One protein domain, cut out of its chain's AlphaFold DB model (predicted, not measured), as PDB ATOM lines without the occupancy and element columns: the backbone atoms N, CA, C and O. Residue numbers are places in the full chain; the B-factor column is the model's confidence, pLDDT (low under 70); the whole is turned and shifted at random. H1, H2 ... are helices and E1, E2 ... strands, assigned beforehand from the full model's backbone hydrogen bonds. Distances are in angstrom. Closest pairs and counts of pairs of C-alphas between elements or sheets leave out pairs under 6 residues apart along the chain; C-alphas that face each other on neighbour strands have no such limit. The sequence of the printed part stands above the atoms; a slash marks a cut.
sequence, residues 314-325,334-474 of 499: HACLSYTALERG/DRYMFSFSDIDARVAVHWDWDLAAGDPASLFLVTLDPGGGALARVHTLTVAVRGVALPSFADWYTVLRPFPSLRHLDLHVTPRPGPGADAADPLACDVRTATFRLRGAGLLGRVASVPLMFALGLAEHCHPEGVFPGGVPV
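Overview. This is residues 314 to 325 and 334 to 474 of the 499 residues of an uncharacterized protein of Trametes pubescens (UniProt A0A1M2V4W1). One twisted sheet of six strands makes a wall; the helix H3 covers E5 and E6 on one face, H1 packs on H3 on that same side, and the other face is bare. Residues 419 to 424 stick out at one end of the strands, and the small H2 sits at the other end. The printed part has 153 residues, with three named helices and six named strands in the order E1 E2 E3 E4 H1 E5 E6 H2 H3; the sheet is mixed, ordered E3 E2 E1 E4 E5 E6. The class is mixed, helices and strands, with 74 residues in named elements, under half. The whole is compact, with a radius of gyration of the C-alphas of 15.7 A and spans of 51 by 39 by 25 A.

Along the chain. Find C-alpha 314 at (52.674, -3.539, 28.651); from there E1 runs 28.8 A to residue 323. After the cut, E2 takes residues 334 to 342, 27.0 A, and E3 residues 347 to 356, 29.9 A. Look next for E4, residues 380 to 386, 20.0 A, beginning at (55.919, -2.354, 31.789). H1 is residues 393 to 400, E5 residues 408 to 414, 20.2 A, E6 residues 432 to 437 and H2 residues 441 to 444. H3, residues 450 to 462, runs 18.6 A and ends at (56.059, 14.231, 42.369).

Arrangement. Start at edge strand E3, antiparallel to E2 in a hairpin, with N 349 and O 340 2.8 A apart. E2 and E1 are antiparallel, with N 318 and O 339 at 2.9 A. E1 and E4 are parallel, with N 317 and O 382 at 2.8 A. E4 and E5 are parallel, with N 383 and O 410 at 2.8 A; E4, H1 and E5 form a strand-helix-strand unit, two parallel neighbours with a helix between, its crossover right-handed. E5 and edge strand E6 form an antiparallel hairpin, with N 411 and O 434 at 2.8 A. H3 is on the sheet, over E5 and E6, at a height of 9.9 A; at 29 degrees to E5 on the local plane, it only just runs along the strands. H1 is not on the sheet but touches H3, opposite ways at a steep tilt of 47 degrees; the closest C-alphas, of Trp 396 and Ala 455, are 5.0 A apart. H2 is not on the sheet; it is close to H3 but not clearly touching, the closest C-alphas, of Ala 441 and Val 450, being 6.6 A apart. In H1 and H3 every O i to N i+4 pair is within hydrogen-bond range; H2 is too short for one.

Size, cuts and confidence. The C-alphas farthest apart, of Ala 421 and Arg 446, are 51.5 A apart. Residues 326 to 333 are not printed, and C-alphas 325 and 334 are 5.0 A apart across the cut. The links E3 to E4 and E5 to E6 are long. The mean pLDDT of the printed part is 75.6; among the residues under 70 are 415 to 431, 439 to 448 and 463 to 474.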
ATOM      1  N   HIS A 314      52.474  -4.980  28.595       95.25
ATOM      2  CA  HIS A 314      52.674  -3.539  28.651       95.25
ATOM      3  C   HIS A 314      51.301  -2.879  28.691       95.25
ATOM      4  O   HIS A 314      50.507  -3.091  27.777       95.25
ATOM      5  N   ALA A 315      51.032  -2.133  29.760       94.56
ATOM      6  CA  ALA A 315      49.809  -1.359  29.920       94.56
ATOM      7  C   ALA A 315      50.096   0.149  29.894       94.56
ATOM      8  O   ALA A 315      51.162   0.600  30.319       94.56
ATOM      9  N   CYS A 316      49.125   0.912  29.424       95.50
ATOM     10  CA  CYS A 316      49.121   2.359  29.365       95.50
ATOM     11  C   CYS A 316      47.965   2.869  30.228       95.50
ATOM     12  O   CYS A 316      46.833   2.409  30.099       95.50
ATOM     13  N   LEU A 317      48.256   3.806  31.121       93.81
ATOM     14  CA  LEU A 317      47.276   4.518  31.926       93.81
ATOM     15  C   LEU A 317      47.324   5.989  31.547       93.81
ATOM     16  O   LEU A 317      48.407   6.574  31.493       93.81
ATOM     17  N   SER A 318      46.175   6.611  31.338       91.94
ATOM     18  CA  SER A 318      46.098   8.060  31.171       91.94
ATOM     19  C   SER A 318      45.045   8.650  32.082       91.94
ATOM     20  O   SER A 318      43.938   8.134  32.151       91.94
ATOM     21  N   TYR A 319      45.375   9.756  32.734       89.31
ATOM     22  CA  TYR A 319      44.446  10.531  33.530       89.31
ATOM     23  C   TYR A 319      44.498  11.996  33.110       89.31
ATOM     24  O   TYR A 319      45.542  12.636  33.234       89.31
ATOM     25  N   THR A 320      43.397  12.502  32.557       87.50
ATOM     26  CA  THR A 320      43.348  13.813  31.898       87.50
ATOM     27  C   THR A 320      42.141  14.613  32.372       87.50
ATOM     28  O   THR A 320      41.029  14.092  32.396       87.50
ATOM     29  N   ALA A 321      42.349  15.883  32.721       84.19
ATOM     30  CA  ALA A 321      41.262  16.849  32.857       84.19
ATOM     31  C   ALA A 321      40.800  17.281  31.457       84.19
ATOM     32  O   ALA A 321      41.619  17.743  30.663       84.19
ATOM     33  N   LEU A 322      39.516  17.101  31.149       80.62
ATOM     34  CA  LEU A 322      38.937  17.424  29.843       80.62
ATOM     35  C   LEU A 322      38.445  18.870  29.795       80.62
ATOM     36  O   LEU A 322      38.821  19.632  28.908       80.62
ATOM     37  N   GLU A 323      37.628  19.256  30.771       73.75
ATOM     38  CA  GLU A 323      37.005  20.574  30.830       73.75
ATOM     39  C   GLU A 323      37.034  21.107  32.259       73.75
ATOM     40  O   GLU A 323      36.887  20.360  33.230       73.75
ATOM     41  N   ARG A 324      37.229  22.422  32.375       67.25
ATOM     42  CA  ARG A 324      37.174  23.132  33.650       67.25
ATOM     43  C   ARG A 324      35.826  23.815  33.766       67.25
ATOM     44  O   ARG A 324      35.467  24.587  32.874       67.25
ATOM     45  N   GLY A 325      35.142  23.601  34.881       59.59
ATOM     46  CA  GLY A 325      33.961  24.375  35.217       59.59
ATOM     47  C   GLY A 325      34.330  25.861  35.268       59.59
ATOM     48  O   GLY A 325      35.127  26.283  36.109       59.59
ATOM     49  N   ASP A 334      34.041  19.981  37.071       78.44
ATOM     50  CA  ASP A 334      35.256  19.649  36.327       78.44
ATOM     51  C   ASP A 334      35.087  18.233  35.750       78.44
ATOM     52  O   ASP A 334      34.705  17.312  36.478       78.44
ATOM     53  N   ARG A 335      35.383  18.056  34.459       82.81
ATOM     54  CA  ARG A 335      35.246  16.770  33.756       82.81
ATOM     55  C   ARG A 335      36.598  16.091  33.602       82.81
ATOM     56  O   ARG A 335      37.575  16.723  33.189       82.81
ATOM     57  N   TYR A 336      36.657  14.799  33.895       84.31
ATOM     58  CA  TYR A 336      37.884  14.013  33.897       84.31
ATOM     59  C   TYR A 336      37.722  12.711  33.121       84.31
ATOM     60  O   TYR A 336      36.661  12.095  33.122       84.31
ATOM     61  N   MET A 337      38.822  12.256  32.520       87.88
ATOM     62  CA  MET A 337      38.897  10.960  31.861       87.88
ATOM     63  C   MET A 337      40.080  10.155  32.387       87.88
ATOM     64  O   MET A 337      41.236  10.585  32.296       87.88
ATOM     65  N   PHE A 338      39.793   8.961  32.898       89.62
ATOM     66  CA  PHE A 338      40.796   7.925  33.129       89.62
ATOM     67  C   PHE A 338      40.728   6.909  32.001       89.62
ATOM     68  O   PHE A 338      39.649   6.573  31.521       89.62
ATOM     69  N   SER A 339      41.868   6.397  31.563       92.31
ATOM     70  CA  SER A 339      41.906   5.353  30.549       92.31
ATOM     71  C   SER A 339      42.946   4.307  30.881       92.31
ATOM     72  O   SER A 339      44.036   4.624  31.357       92.31
ATOM     73  N   PHE A 340      42.589   3.062  30.608       93.25
ATOM     74  CA  PHE A 340      43.472   1.913  30.614       93.25
ATOM     75  C   PHE A 340      43.531   1.369  29.193       93.25
ATOM     76  O   PHE A 340      42.487   1.139  28.587       93.25
ATOM     77  N   SER A 341      44.725   1.089  28.689       94.19
ATOM     78  CA  SER A 341      44.888   0.309  27.469       94.19
ATOM     79  C   SER A 341      46.104  -0.608  27.527       94.19
ATOM     80  O   SER A 341      46.974  -0.456  28.387       94.19
ATOM     81  N   ASP A 342      46.188  -1.591  26.631       92.75
ATOM     82  CA  ASP A 342      47.486  -2.183  26.299       92.75
ATOM     83  C   ASP A 342      48.235  -1.321  25.268       92.75
ATOM     84  O   ASP A 342      47.680  -0.389  24.687       92.75
ATOM     85  N   ILE A 343      49.526  -1.599  25.068       90.19
ATOM     86  CA  ILE A 343      50.389  -0.774  24.201       90.19
ATOM     87  C   ILE A 343      49.905  -0.694  22.745       90.19
ATOM     88  O   ILE A 343      50.089   0.332  22.098       90.19
ATOM     89  N   ASP A 344      49.258  -1.753  22.259       88.31
ATOM     90  CA  ASP A 344      48.729  -1.850  20.895       88.31
ATOM     91  C   ASP A 344      47.267  -1.371  20.796       88.31
ATOM     92  O   ASP A 344      46.650  -1.500  19.739       88.31
ATOM     93  N   ALA A 345      46.688  -0.875  21.899       86.38
ATOM     94  CA  ALA A 345      45.277  -0.497  22.017       86.38
ATOM     95  C   ALA A 345      44.299  -1.581  21.510       86.38
ATOM     96  O   ALA A 345      43.238  -1.294  20.955       86.38
ATOM     97  N   ARG A 346      44.642  -2.858  21.708       91.38
ATOM     98  CA  ARG A 346      43.730  -3.992  21.486       91.38
ATOM     99  C   ARG A 346      42.657  -4.045  22.554       91.38
ATOM    100  O   ARG A 346      41.564  -4.521  22.299       91.38
ATOM    101  N   VAL A 347      42.967  -3.595  23.761       92.38
ATOM    102  CA  VAL A 347      41.968  -3.408  24.811       92.38
ATOM    103  C   VAL A 347      42.129  -1.996  25.315       92.38
ATOM    104  O   VAL A 347      43.219  -1.657  25.769       92.38
ATOM    105  N   ALA A 348      41.072  -1.200  25.237       93.81
ATOM    106  CA  ALA A 348      41.019   0.155  25.750       93.81
ATOM    107  C   ALA A 348      39.705   0.361  26.510       93.81
ATOM    108  O   ALA A 348      38.630  -0.015  26.046       93.81
ATOM    109  N   VAL A 349      39.810   0.909  27.717       92.75
ATOM    110  CA  VAL A 349      38.671   1.256  28.565       92.75
ATOM    111  C   VAL A 349      38.869   2.678  29.053       92.75
ATOM    112  O   VAL A 349      39.924   3.014  29.592       92.75
ATOM    113  N   HIS A 350      37.849   3.500  28.864       91.94
ATOM    114  CA  HIS A 350      37.813   4.914  29.178       91.94
ATOM    115  C   HIS A 350      36.652   5.159  30.143       91.94
ATOM    116  O   HIS A 350      35.515   4.789  29.861       91.94
ATOM    117  N   TRP A 351      36.943   5.771  31.285       88.50
ATOM    118  CA  TRP A 351      35.955   6.182  32.276       88.50
ATOM    119  C   TRP A 351      35.883   7.699  32.258       88.50
ATOM    120  O   TRP A 351      36.888   8.358  32.537       88.50
ATOM    121  N   ASP A 352      34.713   8.221  31.912       85.00
ATOM    122  CA  ASP A 352      34.416   9.648  31.879       85.00
ATOM    123  C   ASP A 352      33.492   9.999  33.047       85.00
ATOM    124  O   ASP A 352      32.433   9.380  33.222       85.00
ATOM    125  N   TRP A 353      33.909  10.956  33.872       81.56
ATOM    126  CA  TRP A 353      33.105  11.425  34.992       81.56
ATOM    127  C   TRP A 353      33.304  12.905  35.280       81.56
ATOM    128  O   TRP A 353      34.356  13.497  35.027       81.56
ATOM    129  N   ASP A 354      32.290  13.463  35.930       79.75
ATOM    130  CA  ASP A 354      32.290  14.829  36.421       79.75
ATOM    131  C   ASP A 354      32.458  14.848  37.944       79.75
ATOM    132  O   ASP A 354      31.839  14.056  38.662       79.75
ATOM    133  N   LEU A 355      33.253  15.786  38.456       75.75
ATOM    134  CA  LEU A 355      33.332  16.120  39.882       75.75
ATOM    135  C   LEU A 355      32.879  17.559  40.106       75.75
ATOM    136  O   LEU A 355      32.949  18.386  39.195       75.75
ATOM    137  N   ALA A 356      32.432  17.884  41.320       73.62
ATOM    138  CA  ALA A 356      32.187  19.278  41.663       73.62
ATOM    139  C   ALA A 356      33.497  20.072  41.546       73.62
ATOM    140  O   ALA A 356      34.576  19.576  41.881       73.62
ATOM    141  N   ALA A 357      33.416  21.300  41.035       71.25
ATOM    142  CA  ALA A 357      34.597  22.136  40.876       71.25
ATOM    143  C   ALA A 357      35.311  22.325  42.227       71.25
ATOM    144  O   ALA A 357      34.714  22.776  43.203       71.25
ATOM    145  N   GLY A 358      36.604  21.994  42.267       63.12
ATOM    146  CA  GLY A 358      37.432  22.085  43.475       63.12
ATOM    147  C   GLY A 358      37.575  20.786  44.273       63.12
ATOM    148  O   GLY A 358      38.481  20.719  45.106       63.12
ATOM    149  N   ASP A 359      36.780  19.748  43.992       66.56
ATOM    150  CA  ASP A 359      36.993  18.436  44.606       66.56
ATOM    151  C   ASP A 359      38.328  17.824  44.137       66.56
ATOM    152  O   ASP A 359      38.682  17.907  42.952       66.56
ATOM    153  N   PRO A 360      39.104  17.202  45.046       63.81
ATOM    154  CA  PRO A 360      40.347  16.548  44.681       63.81
ATOM    155  C   PRO A 360      40.043  15.322  43.825       63.81
ATOM    156  O   PRO A 360      39.384  14.372  44.248       63.81
ATOM    157  N   ALA A 361      40.573  15.339  42.611       64.31
ATOM    158  CA  ALA A 361      40.392  14.294  41.621       64.31
ATOM    159  C   ALA A 361      41.322  13.097  41.942       64.31
ATOM    160  O   ALA A 361      42.360  12.875  41.322       64.31
ATOM    161  N   SER A 362      41.001  12.401  43.035       66.94
ATOM    162  CA  SER A 362      41.866  11.406  43.670       66.94
ATOM    163  C   SER A 362      41.721  10.032  43.007       66.94
ATOM    164  O   SER A 362      40.613   9.549  42.775       66.94
ATOM    165  N   LEU A 363      42.847   9.370  42.734       71.50
ATOM    166  CA  LEU A 363      42.897   8.057  42.082       71.50
ATOM    167  C   LEU A 363      42.828   6.880  43.069       71.50
ATOM    168  O   LEU A 363      42.841   5.730  42.641       71.50
ATOM    169  N   PHE A 364      42.735   7.113  44.381       66.69
ATOM    170  CA  PHE A 364      42.680   6.049  45.394       66.69
ATOM    171  C   PHE A 364      41.467   5.120  45.263       66.69
ATOM    172  O   PHE A 364      41.475   4.037  45.848       66.69
ATOM    173  N   LEU A 365      40.439   5.533  44.521       63.88
ATOM    174  CA  LEU A 365      39.259   4.727  44.219       63.88
ATOM    175  C   LEU A 365      39.380   3.975  42.881       63.88
ATOM    176  O   LEU A 365      38.505   3.179  42.557       63.88
ATOM    177  N   VAL A 366      40.445   4.202  42.102       72.06
ATOM    178  CA  VAL A 366      40.710   3.462  40.863       72.06
ATOM    179  C   VAL A 366      41.102   2.039  41.224       72.06
ATOM    180  O   VAL A 366      42.196   1.782  41.729       72.06
ATOM    181  N   THR A 367      40.232   1.089  40.922       71.62
ATOM    182  CA  THR A 367      40.514  -0.326  41.114       71.62
ATOM    183  C   THR A 367      40.367  -0.994  39.749       71.62
ATOM    184  O   THR A 367      39.271  -1.204  39.258       71.62
ATOM    185  N   LEU A 368      41.481  -1.326  39.088       72.81
ATOM    186  CA  LEU A 368      41.430  -1.951  37.754       72.81
ATOM    187  C   LEU A 368      41.215  -3.467  37.832       72.81
ATOM    188  O   LEU A 368      40.432  -4.036  37.079       72.81
ATOM    189  N   ASP A 369      41.875  -4.126  38.784       74.19
ATOM    190  CA  ASP A 369      41.727  -5.560  39.039       74.19
ATOM    191  C   ASP A 369      41.932  -5.835  40.539       74.19
ATOM    192  O   ASP A 369      43.067  -5.982  40.999       74.19
ATOM    193  N   PRO A 370      40.855  -5.885  41.338       66.25
ATOM    194  CA  PRO A 370      40.936  -5.934  42.794       66.25
ATOM    195  C   PRO A 370      41.433  -7.308  43.270       66.25
ATOM    196  O   PRO A 370      41.985  -7.424  44.362       66.25
ATOM    197  N   GLY A 371      41.286  -8.341  42.427       66.44
ATOM    198  CA  GLY A 371      41.834  -9.680  42.635       66.44
ATOM    199  C   GLY A 371      43.282  -9.839  42.163       66.44
ATOM    200  O   GLY A 371      43.885 -10.874  42.440       66.44
ATOM    201  N   GLY A 372      43.845  -8.846  41.460       65.75
ATOM    202  CA  GLY A 372      45.250  -8.782  41.037       65.75
ATOM    203  C   GLY A 372      45.735  -9.918  40.127       65.75
ATOM    204  O   GLY A 372      46.943 -10.102  39.979       65.75
ATOM    205  N   GLY A 373      44.829 -10.716  39.555       77.75
ATOM    206  CA  GLY A 373      45.163 -11.906  38.774       77.75
ATOM    207  C   GLY A 373      45.287 -11.653  37.271       77.75
ATOM    208  O   GLY A 373      46.132 -12.259  36.612       77.75
ATOM    209  N   ALA A 374      44.475 -10.756  36.713       84.75
ATOM    210  CA  ALA A 374      44.426 -10.500  35.278       84.75
ATOM    211  C   ALA A 374      45.604  -9.639  34.812       84.75
ATOM    212  O   ALA A 374      46.158  -9.879  33.745       84.75
ATOM    213  N   LEU A 375      46.050  -8.684  35.627       89.69
ATOM    214  CA  LEU A 375      47.150  -7.776  35.275       89.69
ATOM    215  C   LEU A 375      48.507  -8.204  35.865       89.69
ATOM    216  O   LEU A 375      49.522  -7.528  35.693       89.69
ATOM    217  N   ALA A 376      48.572  -9.396  36.468       88.38
ATOM    218  CA  ALA A 376      49.778  -9.947  37.086       88.38
ATOM    219  C   ALA A 376      50.970 -10.110  36.128       88.38
ATOM    220  O   ALA A 376      52.109 -10.214  36.583       88.38
ATOM    221  N   ARG A 377      50.735 -10.161  34.811       89.81
ATOM    222  CA  ARG A 377      51.776 -10.316  33.778       89.81
ATOM    223  C   ARG A 377      52.263  -8.997  33.184       89.81
ATOM    224  O   ARG A 377      53.100  -9.025  32.280       89.81
ATOM    225  N   VAL A 378      51.782  -7.861  33.671       92.75
ATOM    226  CA  VAL A 378      52.274  -6.555  33.235       92.75
ATOM    227  C   VAL A 378      53.649  -6.310  33.855       92.75
ATOM    228  O   VAL A 378      53.816  -6.321  35.073       92.75
ATOM    229  N   HIS A 379      54.648  -6.118  32.997       93.12
ATOM    230  CA  HIS A 379      56.034  -5.839  33.386       93.12
ATOM    231  C   HIS A 379      56.414  -4.381  33.128       93.12
ATOM    232  O   HIS A 379      57.354  -3.879  33.749       93.12
ATOM    233  N   THR A 380      55.685  -3.726  32.227       95.00
ATOM    234  CA  THR A 380      55.919  -2.354  31.789       95.00
ATOM    235  C   THR A 380      54.624  -1.566  31.914       95.00
ATOM    236  O   THR A 380      53.579  -2.028  31.455       95.00
ATOM    237  N   LEU A 381      54.696  -0.390  32.529       95.00
ATOM    238  CA  LEU A 381      53.576   0.533  32.651       95.00
ATOM    239  C   LEU A 381      53.980   1.895  32.095       95.00
ATOM    240  O   LEU A 381      55.031   2.416  32.456       95.00
ATOM    241  N   THR A 382      53.145   2.483  31.252       95.06
ATOM    242  CA  THR A 382      53.270   3.887  30.856       95.06
ATOM    243  C   THR A 382      52.124   4.650  31.494       95.06
ATOM    244  O   THR A 382      50.979   4.233  31.374       95.06
ATOM    245  N   VAL A 383      52.412   5.741  32.195       92.75
ATOM    246  CA  VAL A 383      51.407   6.552  32.879       92.75
ATOM    247  C   VAL A 383      51.494   7.988  32.387       92.75
ATOM    248  O   VAL A 383      52.556   8.600  32.449       92.75
ATOM    249  N   ALA A 384      50.373   8.539  31.937       90.88
ATOM    250  CA  ALA A 384      50.229   9.941  31.580       90.88
ATOM    251  C   ALA A 384      49.240  10.632  32.527       90.88
ATOM    252  O   ALA A 384      48.124  10.160  32.710       90.88
ATOM    253  N   VAL A 385      49.633  11.756  33.117       88.06
ATOM    254  CA  VAL A 385      48.823  12.558  34.043       88.06
ATOM    255  C   VAL A 385      48.805  13.989  33.516       88.06
ATOM    256  O   VAL A 385      49.860  14.614  33.433       88.06
ATOM    257  N   ARG A 386      47.644  14.507  33.102       85.81
ATOM    258  CA  ARG A 386      47.534  15.773  32.355       85.81
ATOM    259  C   ARG A 386      46.463  16.693  32.928       85.81
ATOM    260  O   ARG A 386      45.301  16.311  33.010       85.81
ATOM    261  N   GLY A 387      46.842  17.915  33.301       75.62
ATOM    262  CA  GLY A 387      45.905  18.952  33.749       75.62
ATOM    263  C   GLY A 387      45.222  18.666  35.094       75.62
ATOM    264  O   GLY A 387      44.291  19.368  35.476       75.62
ATOM    265  N   VAL A 388      45.686  17.653  35.828       76.25
ATOM    266  CA  VAL A 388      45.140  17.210  37.120       76.25
ATOM    267  C   VAL A 388      46.138  17.472  38.249       76.25
ATOM    268  O   VAL A 388      47.332  17.680  38.010       76.25
ATOM    269  N   ALA A 389      45.655  17.485  39.494       74.62
ATOM    270  CA  ALA A 389      46.533  17.532  40.660       74.62
ATOM    271  C   ALA A 389      47.418  16.274  40.709       74.62
ATOM    272  O   ALA A 389      46.996  15.191  40.302       74.62
ATOM    273  N   LEU A 390      48.655  16.424  41.192       71.94
ATOM    274  CA  LEU A 390      49.581  15.298  41.290       71.94
ATOM    275  C   LEU A 390      49.027  14.242  42.263       71.94
ATOM    276  O   LEU A 390      48.632  14.612  43.371       71.94
ATOM    277  N   PRO A 391      48.997  12.951  41.880       74.31
ATOM    278  CA  PRO A 391      48.482  11.906  42.754       74.31
ATOM    279  C   PRO A 391      49.346  11.733  44.008       74.31
ATOM    280  O   PRO A 391      50.579  11.741  43.939       74.31
ATOM    281  N   SER A 392      48.689  11.520  45.148       77.50
ATOM    282  CA  SER A 392      49.328  11.207  46.425       77.50
ATOM    283  C   SER A 392      49.973   9.814  46.418       77.50
ATOM    284  O   SER A 392      49.768   8.994  45.523       77.50
ATOM    285  N   PHE A 393      50.729   9.491  47.469       81.75
ATOM    286  CA  PHE A 393      51.239   8.130  47.667       81.75
ATOM    287  C   PHE A 393      50.123   7.072  47.680       81.75
ATOM    288  O   PHE A 393      50.285   6.006  47.084       81.75
ATOM    289  N   ALA A 394      49.001   7.361  48.348       81.19
ATOM    290  CA  ALA A 394      47.873   6.438  48.431       81.19
ATOM    291  C   ALA A 394      47.259   6.194  47.046       81.19
ATOM    292  O   ALA A 394      47.004   5.047  46.685       81.19
ATOM    293  N   ASP A 395      47.118   7.254  46.249       82.75
ATOM    294  CA  ASP A 395      46.650   7.174  44.865       82.75
ATOM    295  C   ASP A 395      47.564   6.277  44.018       82.75
ATOM    296  O   ASP A 395      47.098   5.328  43.382       82.75
ATOM    297  N   TRP A 396      48.880   6.520  44.063       85.62
ATOM    298  CA  TRP A 396      49.854   5.708  43.332       85.62
ATOM    299  C   TRP A 396      49.829   4.249  43.760       85.62
ATOM    300  O   TRP A 396      49.870   3.355  42.915       85.62
ATOM    301  N   TYR A 397      49.755   3.986  45.062       85.50
ATOM    302  CA  TYR A 397      49.724   2.620  45.559       85.50
ATOM    303  C   TYR A 397      48.470   1.875  45.095       85.50
ATOM    304  O   TYR A 397      48.588   0.739  44.633       85.50
ATOM    305  N   THR A 398      47.294   2.506  45.156       83.88
ATOM    306  CA  THR A 398      46.043   1.905  44.675       83.88
ATOM    307  C   THR A 398      46.116   1.597  43.180       83.88
ATOM    308  O   THR A 398      45.863   0.456  42.790       83.88
ATOM    309  N   VAL A 399      46.545   2.559  42.358       86.94
ATOM    310  CA  VAL A 399      46.650   2.388  40.898       86.94
ATOM    311  C   VAL A 399      47.658   1.302  40.522       86.94
ATOM    312  O   VAL A 399      47.443   0.571  39.558       86.94
ATOM    313  N   LEU A 400      48.757   1.170  41.272       89.25
ATOM    314  CA  LEU A 400      49.822   0.216  40.964       89.25
ATOM    315  C   LEU A 400      49.579  -1.191  41.514       89.25
ATOM    316  O   LEU A 400      50.186  -2.151  41.032       89.25
ATOM    317  N   ARG A 401      48.704  -1.339  42.515       87.31
ATOM    318  CA  ARG A 401      48.393  -2.620  43.169       87.31
ATOM    319  C   ARG A 401      48.045  -3.762  42.194       87.31
ATOM    320  O   ARG A 401      48.499  -4.876  42.457       87.31
ATOM    321  N   PRO A 402      47.322  -3.536  41.078       88.00
ATOM    322  CA  PRO A 402      47.030  -4.568  40.079       88.00
ATOM    323  C   PRO A 402      48.249  -5.129  39.329       88.00
ATOM    324  O   PRO A 402      48.112  -6.141  38.645       88.00
ATOM    325  N   PHE A 403      49.433  -4.510  39.437       90.25
ATOM    326  CA  PHE A 403      50.630  -4.857  38.658       90.25
ATOM    327  C   PHE A 403      51.768  -5.420  39.537       90.25
ATOM    328  O   PHE A 403      52.843  -4.823  39.642       90.25
ATOM    329  N   PRO A 404      51.596  -6.592  40.176       87.75
ATOM    330  CA  PRO A 404      52.584  -7.147  41.105       87.75
ATOM    331  C   PRO A 404      53.933  -7.508  40.457       87.75
ATOM    332  O   PRO A 404      54.938  -7.597  41.158       87.75
ATOM    333  N   SER A 405      53.982  -7.704  39.135       89.06
ATOM    334  CA  SER A 405      55.202  -8.083  38.399       89.06
ATOM    335  C   SER A 405      55.901  -6.914  37.700       89.06
ATOM    336  O   SER A 405      56.793  -7.146  36.874       89.06
ATOM    337  N   LEU A 406      55.510  -5.674  38.011       89.50
ATOM    338  CA  LEU A 406      56.027  -4.473  37.363       89.50
ATOM    339  C   LEU A 406      57.556  -4.363  37.500       89.50
ATOM    340  O   LEU A 406      58.137  -4.586  38.560       89.50
ATOM    341  N   ARG A 407      58.234  -4.018  36.407       89.31
ATOM    342  CA  ARG A 407      59.701  -3.870  36.352       89.31
ATOM    343  C   ARG A 407      60.127  -2.507  35.839       89.31
ATOM    344  O   ARG A 407      61.203  -2.032  36.202       89.31
ATOM    345  N   HIS A 408      59.300  -1.910  34.991       91.06
ATOM    346  CA  HIS A 408      59.563  -0.652  34.315       91.06
ATOM    347  C   HIS A 408      58.307   0.215  34.347       91.06
ATOM    348  O   HIS A 408      57.220  -0.279  34.055       91.06
ATOM    349  N   LEU A 409      58.465   1.490  34.690       91.81
ATOM    350  CA  LEU A 409      57.395   2.479  34.664       91.81
ATOM    351  C   LEU A 409      57.899   3.756  33.996       91.81
ATOM    352  O   LEU A 409      58.878   4.335  34.460       91.81
ATOM    353  N   ASP A 410      57.222   4.190  32.941       90.56
ATOM    354  CA  ASP A 410      57.410   5.507  32.332       90.56
ATOM    355  C   ASP A 410      56.276   6.428  32.764       90.56
ATOM    356  O   ASP A 410      55.109   6.042  32.746       90.56
ATOM    357  N   LEU A 411      56.624   7.640  33.171       88.25
ATOM    358  CA  LEU A 411      55.710   8.647  33.680       88.25
ATOM    359  C   LEU A 411      55.818   9.908  32.821       88.25
ATOM    360  O   LEU A 411      56.914  10.424  32.602       88.25
ATOM    361  N   HIS A 412      54.668  10.427  32.406       88.06
ATOM    362  CA  HIS A 412      54.506  11.701  31.719       88.06
ATOM    363  C   HIS A 412      53.534  12.564  32.523       88.06
ATOM    364  O   HIS A 412      52.382  12.184  32.713       88.06
ATOM    365  N   VAL A 413      53.987  13.718  33.001       82.06
ATOM    366  CA  VAL A 413      53.192  14.618  33.837       82.06
ATOM    367  C   VAL A 413      53.143  15.996  33.205       82.06
ATOM    368  O   VAL A 413      54.171  16.646  33.042       82.06
ATOM    369  N   THR A 414      51.935  16.465  32.932       80.94
ATOM    370  CA  THR A 414      51.648  17.855  32.585       80.94
ATOM    371  C   THR A 414      50.835  18.431  33.745       80.94
ATOM    372  O   THR A 414      49.632  18.163  33.825       80.94
ATOM    373  N   PRO A 415      51.475  19.109  34.717       67.38
ATOM    374  CA  PRO A 415      50.796  19.557  35.930       67.38
ATOM    375  C   PRO A 415      49.696  20.576  35.617       67.38
ATOM    376  O   PRO A 415      49.788  21.321  34.642       67.38
ATOM    377  N   ARG A 416      48.660  20.622  36.466       67.38
ATOM    378  CA  ARG A 416      47.590  21.626  36.373       67.38
ATOM    379  C   ARG A 416      48.195  23.046  36.443       67.38
ATOM    380  O   ARG A 416      48.905  23.324  37.413       67.38
ATOM    381  N   PRO A 417      47.908  23.947  35.481       62.03
ATOM    382  CA  PRO A 417      48.292  25.349  35.605       62.03
ATOM    383  C   PRO A 417      47.643  25.967  36.854       62.03
ATOM    384  O   PRO A 417      46.503  25.637  37.199       62.03
ATOM    385  N   GLY A 418      48.363  26.854  37.547       56.91
ATOM    386  CA  GLY A 418      47.852  27.541  38.738       56.91
ATOM    387  C   GLY A 418      46.590  28.379  38.456       56.91
ATOM    388  O   GLY A 418      46.263  28.656  37.300       56.91
ATOM    389  N   PRO A 419      45.840  28.796  39.493       52.75
ATOM    390  CA  PRO A 419      44.702  29.694  39.317       52.75
ATOM    391  C   PRO A 419      45.190  31.076  38.839       52.75
ATOM    392  O   PRO A 419      45.734  31.847  39.623       52.75
ATOM    393  N   GLY A 420      45.012  31.387  37.554       49.56
ATOM    394  CA  GLY A 420      45.370  32.675  36.951       49.56
ATOM    395  C   GLY A 420      44.661  32.899  35.611       49.56
ATOM    396  O   GLY A 420      44.233  31.940  34.971       49.56
ATOM    397  N   ALA A 421      44.519  34.166  35.204       44.78
ATOM    398  CA  ALA A 421      43.829  34.579  33.972       44.78
ATOM    399  C   ALA A 421      44.511  34.079  32.679       44.78
ATOM    400  O   ALA A 421      43.859  33.997  31.643       44.78
ATOM    401  N   ASP A 422      45.776  33.657  32.771       46.19
ATOM    402  CA  ASP A 422      46.568  33.103  31.663       46.19
ATOM    403  C   ASP A 422      46.448  31.567  31.530       46.19
ATOM    404  O   ASP A 422      47.110  30.956  30.694       46.19
ATOM    405  N   ALA A 423      45.583  30.912  32.319       52.88
ATOM    406  CA  ALA A 423      45.318  29.466  32.265       52.88
ATOM    407  C   ALA A 423      44.432  29.054  31.065       52.88
ATOM    408  O   ALA A 423      43.523  28.233  31.206       52.88
ATOM    409  N   ALA A 424      44.655  29.666  29.898       48.66
ATOM    410  CA  ALA A 424      43.818  29.504  28.712       48.66
ATOM    411  C   ALA A 424      44.025  28.158  27.992       48.66
ATOM    412  O   ALA A 424      43.139  27.745  27.246       48.66
ATOM    413  N   ASP A 425      45.131  27.452  28.252       52.78
ATOM    414  CA  ASP A 425      45.388  26.122  27.695       52.78
ATOM    415  C   ASP A 425      45.939  25.150  28.768       52.78
ATOM    416  O   ASP A 425      47.075  25.312  29.227       52.78
ATOM    417  N   PRO A 426      45.164  24.130  29.198       49.44
ATOM    418  CA  PRO A 426      45.618  23.111  30.148       49.44
ATOM    419  C   PRO A 426      46.747  22.214  29.605       49.44
ATOM    420  O   PRO A 426      47.310  21.428  30.370       49.44
ATOM    421  N   LEU A 427      47.088  22.321  28.313       52.16
ATOM    422  CA  LEU A 427      48.158  21.574  27.647       52.16
ATOM    423  C   LEU A 427      49.433  22.400  27.403       52.16
ATOM    424  O   LEU A 427      50.441  21.825  27.004       52.16
ATOM    425  N   ALA A 428      49.436  23.706  27.696       50.78
ATOM    426  CA  ALA A 428      50.582  24.597  27.461       50.78
ATOM    427  C   ALA A 428      51.685  24.533  28.544       50.78
ATOM    428  O   ALA A 428      52.554  25.401  28.599       50.78
ATOM    429  N   CYS A 429      51.659  23.539  29.437       56.28
ATOM    430  CA  CYS A 429      52.669  23.362  30.487       56.28
ATOM    431  C   CYS A 429      53.770  22.368  30.083       56.28
ATOM    432  O   CYS A 429      53.501  21.376  29.405       56.28
ATOM    433  N   ASP A 430      54.989  22.582  30.592       63.44
ATOM    434  CA  ASP A 430      56.128  21.678  30.395       63.44
ATOM    435  C   ASP A 430      55.795  20.235  30.802       63.44
ATOM    436  O   ASP A 430      55.437  19.948  31.953       63.44
ATOM    437  N   VAL A 431      55.961  19.307  29.857       68.12
ATOM    438  CA  VAL A 431      55.797  17.871  30.097       68.12
ATOM    439  C   VAL A 431      57.004  17.360  30.879       68.12
ATOM    440  O   VAL A 431      58.104  17.205  30.349       68.12
ATOM    441  N   ARG A 432      56.796  17.028  32.151       74.00
ATOM    442  CA  ARG A 432      57.804  16.364  32.980       74.00
ATOM    443  C   ARG A 432      57.771  14.870  32.701       74.00
ATOM    444  O   ARG A 432      56.733  14.230  32.854       74.00
ATOM    445  N   THR A 433      58.909  14.306  32.310       79.94
ATOM    446  CA  THR A 433      59.040  12.867  32.061       79.94
ATOM    447  C   THR A 433      59.975  12.213  33.069       79.94
ATOM    448  O   THR A 433      60.981  12.798  33.483       79.94
ATOM    449  N   ALA A 434      59.635  10.998  33.492       80.12
ATOM    450  CA  ALA A 434      60.462  10.202  34.387       80.12
ATOM    451  C   ALA A 434      60.338   8.713  34.075       80.12
ATOM    452  O   ALA A 434      59.259   8.214  33.773       80.12
ATOM    453  N   THR A 435      61.447   7.991  34.207       82.38
ATOM    454  CA  THR A 435      61.493   6.541  34.014       82.38
ATOM    455  C   THR A 435      62.011   5.872  35.278       82.38
ATOM    456  O   THR A 435      63.092   6.188  35.779       82.38
ATOM    457  N   PHE A 436      61.263   4.887  35.759       79.88
ATOM    458  CA  PHE A 436      61.554   4.108  36.950       79.88
ATOM    459  C   PHE A 436      61.812   2.656  36.561       79.88
ATOM    460  O   PHE A 436      61.055   2.043  35.808       79.88
ATOM    461  N   ARG A 437      62.895   2.078  37.085       83.00
ATOM    462  CA  ARG A 437      63.282   0.689  36.810       83.00
ATOM    463  C   ARG A 437      63.646  -0.030  38.093       83.00
ATOM    464  O   ARG A 437      64.544   0.403  38.813       83.00
ATOM    465  N   LEU A 438      63.021  -1.180  38.319       76.25
ATOM    466  CA  LEU A 438      63.291  -2.031  39.468       76.25
ATOM    467  C   LEU A 438      64.060  -3.283  39.029       76.25
ATOM    468  O   LEU A 438      63.497  -4.273  38.553       76.25
ATOM    469  N   ARG A 439      65.387  -3.243  39.185       69.38
ATOM    470  CA  ARG A 439      66.245  -4.408  38.930       69.38
ATOM    471  C   ARG A 439      65.980  -5.474  39.994       69.38
ATOM    472  O   ARG A 439      65.962  -5.175  41.179       69.38
ATOM    473  N   GLY A 440      65.769  -6.720  39.570       64.81
ATOM    474  CA  GLY A 440      65.479  -7.820  40.495       64.81
ATOM    475  C   GLY A 440      64.038  -7.859  41.020       64.81
ATOM    476  O   GLY A 440      63.786  -8.573  41.984       64.81
ATOM    477  N   ALA A 441      63.086  -7.166  40.382       67.44
ATOM    478  CA  ALA A 441      61.667  -7.161  40.768       67.44
ATOM    479  C   ALA A 441      61.077  -8.566  41.017       67.44
ATOM    480  O   ALA A 441      60.311  -8.754  41.953       67.44
ATOM    481  N   GLY A 442      61.484  -9.577  40.238       64.50
ATOM    482  CA  GLY A 442      61.034 -10.963  40.436       64.50
ATOM    483  C   GLY A 442      61.549 -11.635  41.721       64.50
ATOM    484  O   GLY A 442      60.893 -12.537  42.232       64.50
ATOM    485  N   LEU A 443      62.699 -11.203  42.253       65.38
ATOM    486  CA  LEU A 443      63.206 -11.628  43.563       65.38
ATOM    487  C   LEU A 443      62.594 -10.778  44.678       65.38
ATOM    488  O   LEU A 443      62.196 -11.322  45.705       65.38
ATOM    489  N   LEU A 444      62.453  -9.467  44.450       65.88
ATOM    490  CA  LEU A 444      61.838  -8.553  45.408       65.88
ATOM    491  C   LEU A 444      60.375  -8.912  45.676       65.88
ATOM    492  O   LEU A 444      59.976  -8.926  46.830       65.88
ATOM    493  N   GLY A 445      59.614  -9.305  44.652       63.25
ATOM    494  CA  GLY A 445      58.228  -9.761  44.793       63.25
ATOM    495  C   GLY A 445      58.046 -10.985  45.700       63.25
ATOM    496  O   GLY A 445      56.924 -11.289  46.086       63.25
ATOM    497  N   ARG A 446      59.130 -11.685  46.074       67.06
ATOM    498  CA  ARG A 446      59.099 -12.779  47.061       67.06
ATOM    499  C   ARG A 446      59.221 -12.299  48.511       67.06
ATOM    500  O   ARG A 446      58.978 -13.087  49.417       67.06
ATOM    501  N   VAL A 447      59.645 -11.053  48.730       64.12
ATOM    502  CA  VAL A 447      60.029 -10.518  50.052       64.12
ATOM    503  C   VAL A 447      59.351  -9.173  50.357       64.12
ATOM    504  O   VAL A 447      59.207  -8.810  51.520       64.12
ATOM    505  N   ALA A 448      58.909  -8.435  49.336       69.94
ATOM    506  CA  ALA A 448      58.264  -7.132  49.451       69.94
ATOM    507  C   ALA A 448      57.266  -6.877  48.305       69.94
ATOM    508  O   ALA A 448      57.300  -7.518  47.254       69.94
ATOM    509  N   SER A 449      56.381  -5.898  48.503       83.38
ATOM    510  CA  SER A 449      55.411  -5.469  47.490       83.38
ATOM    511  C   SER A 449      56.086  -4.587  46.434       83.38
ATOM    512  O   SER A 449      56.536  -3.480  46.728       83.38
ATOM    513  N   VAL A 450      56.152  -5.066  45.191       85.56
ATOM    514  CA  VAL A 450      56.672  -4.297  44.047       85.56
ATOM    515  C   VAL A 450      55.863  -3.010  43.801       85.56
ATOM    516  O   VAL A 450      56.493  -1.952  43.720       85.56
ATOM    517  N   PRO A 451      54.510  -3.032  43.762       87.94
ATOM    518  CA  PRO A 451      53.698  -1.816  43.641       87.94
ATOM    519  C   PRO A 451      54.019  -0.748  44.688       87.94
ATOM    520  O   PRO A 451      54.094   0.435  44.370       87.94
ATOM    521  N   LEU A 452      54.269  -1.172  45.930       86.12
ATOM    522  CA  LEU A 452      54.597  -0.280  47.039       86.12
ATOM    523  C   LEU A 452      55.896   0.499  46.793       86.12
ATOM    524  O   LEU A 452      55.955   1.698  47.055       86.12
ATOM    525  N   MET A 453      56.925  -0.165  46.259       83.31
ATOM    526  CA  MET A 453      58.213   0.474  45.971       83.31
ATOM    527  C   MET A 453      58.115   1.511  44.853       83.31
ATOM    528  O   MET A 453      58.709   2.583  44.958       83.31
ATOM    529  N   PHE A 454      57.349   1.216  43.801       86.19
ATOM    530  CA  PHE A 454      57.084   2.191  42.743       86.19
ATOM    531  C   PHE A 454      56.263   3.376  43.265       86.19
ATOM    532  O   PHE A 454      56.615   4.517  42.977       86.19
ATOM    533  N   ALA A 455      55.233   3.132  44.083       86.69
ATOM    534  CA  ALA A 455      54.402   4.191  44.656       86.69
ATOM    535  C   ALA A 455      55.199   5.166  45.535       86.69
ATOM    536  O   ALA A 455      55.007   6.377  45.436       86.69
ATOM    537  N   LEU A 456      56.134   4.661  46.351       81.25
ATOM    538  CA  LEU A 456      57.048   5.505  47.130       81.25
ATOM    539  C   LEU A 456      57.907   6.398  46.229       81.25
ATOM    540  O   LEU A 456      57.994   7.600  46.461       81.25
ATOM    541  N   GLY A 457      58.494   5.814  45.183       79.31
ATOM    542  CA  GLY A 457      59.312   6.543  44.216       79.31
ATOM    543  C   GLY A 457      58.585   7.650  43.486       79.31
ATOM    544  O   GLY A 457      59.122   8.738  43.297       79.31
ATOM    545  N   LEU A 458      57.358   7.357  43.067       82.31
ATOM    546  CA  LEU A 458      56.499   8.315  42.386       82.31
ATOM    547  C   LEU A 458      56.089   9.447  43.320       82.31
ATOM    548  O   LEU A 458      56.159  10.603  42.924       82.31
ATOM    549  N   ALA A 459      55.722   9.133  44.563       78.12
ATOM    550  CA  ALA A 459      55.370  10.149  45.546       78.12
ATOM    551  C   ALA A 459      56.552  11.083  45.859       78.12
ATOM    552  O   ALA A 459      56.373  12.298  45.863       78.12
ATOM    553  N   GLU A 460      57.760  10.540  46.049       74.75
ATOM    554  CA  GLU A 460      58.981  11.335  46.259       74.75
ATOM    555  C   GLU A 460      59.316  12.202  45.036       74.75
ATOM    556  O   GLU A 460      59.668  13.372  45.173       74.75
ATOM    557  N   HIS A 461      59.161  11.655  43.826       73.81
ATOM    558  CA  HIS A 461      59.422  12.389  42.590       73.81
ATOM    559  C   HIS A 461      58.418  13.524  42.344       73.81
ATOM    560  O   HIS A 461      58.805  14.611  41.914       73.81
ATOM    561  N   CYS A 462      57.135  13.274  42.602       71.38
ATOM    562  CA  CYS A 462      56.059  14.231  42.369       71.38
ATOM    563  C   CYS A 462      55.961  15.299  43.475       71.38
ATOM    564  O   CYS A 462      55.504  16.405  43.191       71.38
ATOM    565  N   HIS A 463      56.421  15.016  44.700       66.88
ATOM    566  CA  HIS A 463      56.365  15.939  45.844       66.88
ATOM    567  C   HIS A 463      57.712  16.039  46.595       66.88
ATOM    568  O   HIS A 463      57.829  15.563  47.728       66.88
ATOM    569  N   PRO A 464      58.737  16.682  46.002       55.31
ATOM    570  CA  PRO A 464      60.088  16.726  46.570       55.31
ATOM    571  C   PRO A 464      60.235  17.627  47.810       55.31
ATOM    572  O   PRO A 464      61.197  17.466  48.557       55.31
ATOM    573  N   GLU A 465      59.307  18.560  48.061       51.50
ATOM    574  CA  GLU A 465      59.423  19.563  49.143       51.50
ATOM    575  C   GLU A 465      59.018  19.064  50.542       51.50
ATOM    576  O   GLU A 465      59.080  19.813  51.515       51.50
ATOM    577  N   GLY A 466      58.720  17.771  50.685       47.78
ATOM    578  CA  GLY A 466      58.574  17.140  51.991       47.78
ATOM    579  C   GLY A 466      57.226  17.395  52.671       47.78
ATOM    580  O   GLY A 466      56.576  18.419  52.517       47.78
ATOM    581  N   VAL A 467      56.840  16.404  53.475       42.66
ATOM    582  CA  VAL A 467      55.509  16.165  54.054       42.66
ATOM    583  C   VAL A 467      54.546  15.552  53.040       42.66
ATOM    584  O   VAL A 467      53.786  16.227  52.360       42.66
ATOM    585  N   PHE A 468      54.563  14.217  52.989       43.91
ATOM    586  CA  PHE A 468      53.475  13.419  52.431       43.91
ATOM    587  C   PHE A 468      52.147  13.923  53.021       43.91
ATOM    588  O   PHE A 468      51.952  13.749  54.231       43.91
ATOM    589  N   PRO A 469      51.221  14.495  52.234       38.19
ATOM    590  CA  PRO A 469      49.863  14.707  52.707       38.19
ATOM    591  C   PRO A 469      49.236  13.313  52.873       38.19
ATOM    592  O   PRO A 469      48.811  12.688  51.907       38.19
ATOM    593  N   GLY A 470      49.322  12.762  54.088       41.22
ATOM    594  CA  GLY A 470      48.922  11.387  54.430       41.22
ATOM    595  C   GLY A 470      49.981  10.550  55.166       41.22
ATOM    596  O   GLY A 470      49.639   9.510  55.721       41.22
ATOM    597  N   GLY A 471      51.240  11.008  55.231       38.00
ATOM    598  CA  GLY A 471      52.347  10.285  55.871       38.00
ATOM    599  C   GLY A 471      52.806   9.031  55.107       38.00
ATOM    600  O   GLY A 471      52.027   8.344  54.454       38.00
ATOM    601  N   VAL A 472      54.096   8.690  55.201       39.31
ATOM    602  CA  VAL A 472      54.546   7.321  54.892       39.31
ATOM    603  C   VAL A 472      54.060   6.448  56.048       39.31
ATOM    604  O   VAL A 472      54.456   6.718  57.186       39.31
ATOM    605  N   PRO A 473      53.216   5.423  55.835       37.78
ATOM    606  CA  PRO A 473      52.803   4.564  56.932       37.78
ATOM    607  C   PRO A 473      54.043   3.947  57.595       37.78
ATOM    608  O   PRO A 473      54.934   3.428  56.923       37.78
ATOM    609  N   VAL A 474      54.092   3.987  58.930       36.97
ATOM    610  CA  VAL A 474      55.199   3.553  59.820       36.97
ATOM    611  C   VAL A 474      55.582   2.059  59.659       36.97
ATOM    612  O   VAL A 474      56.489   1.549  60.311       36.97
TER     613      VAL A 474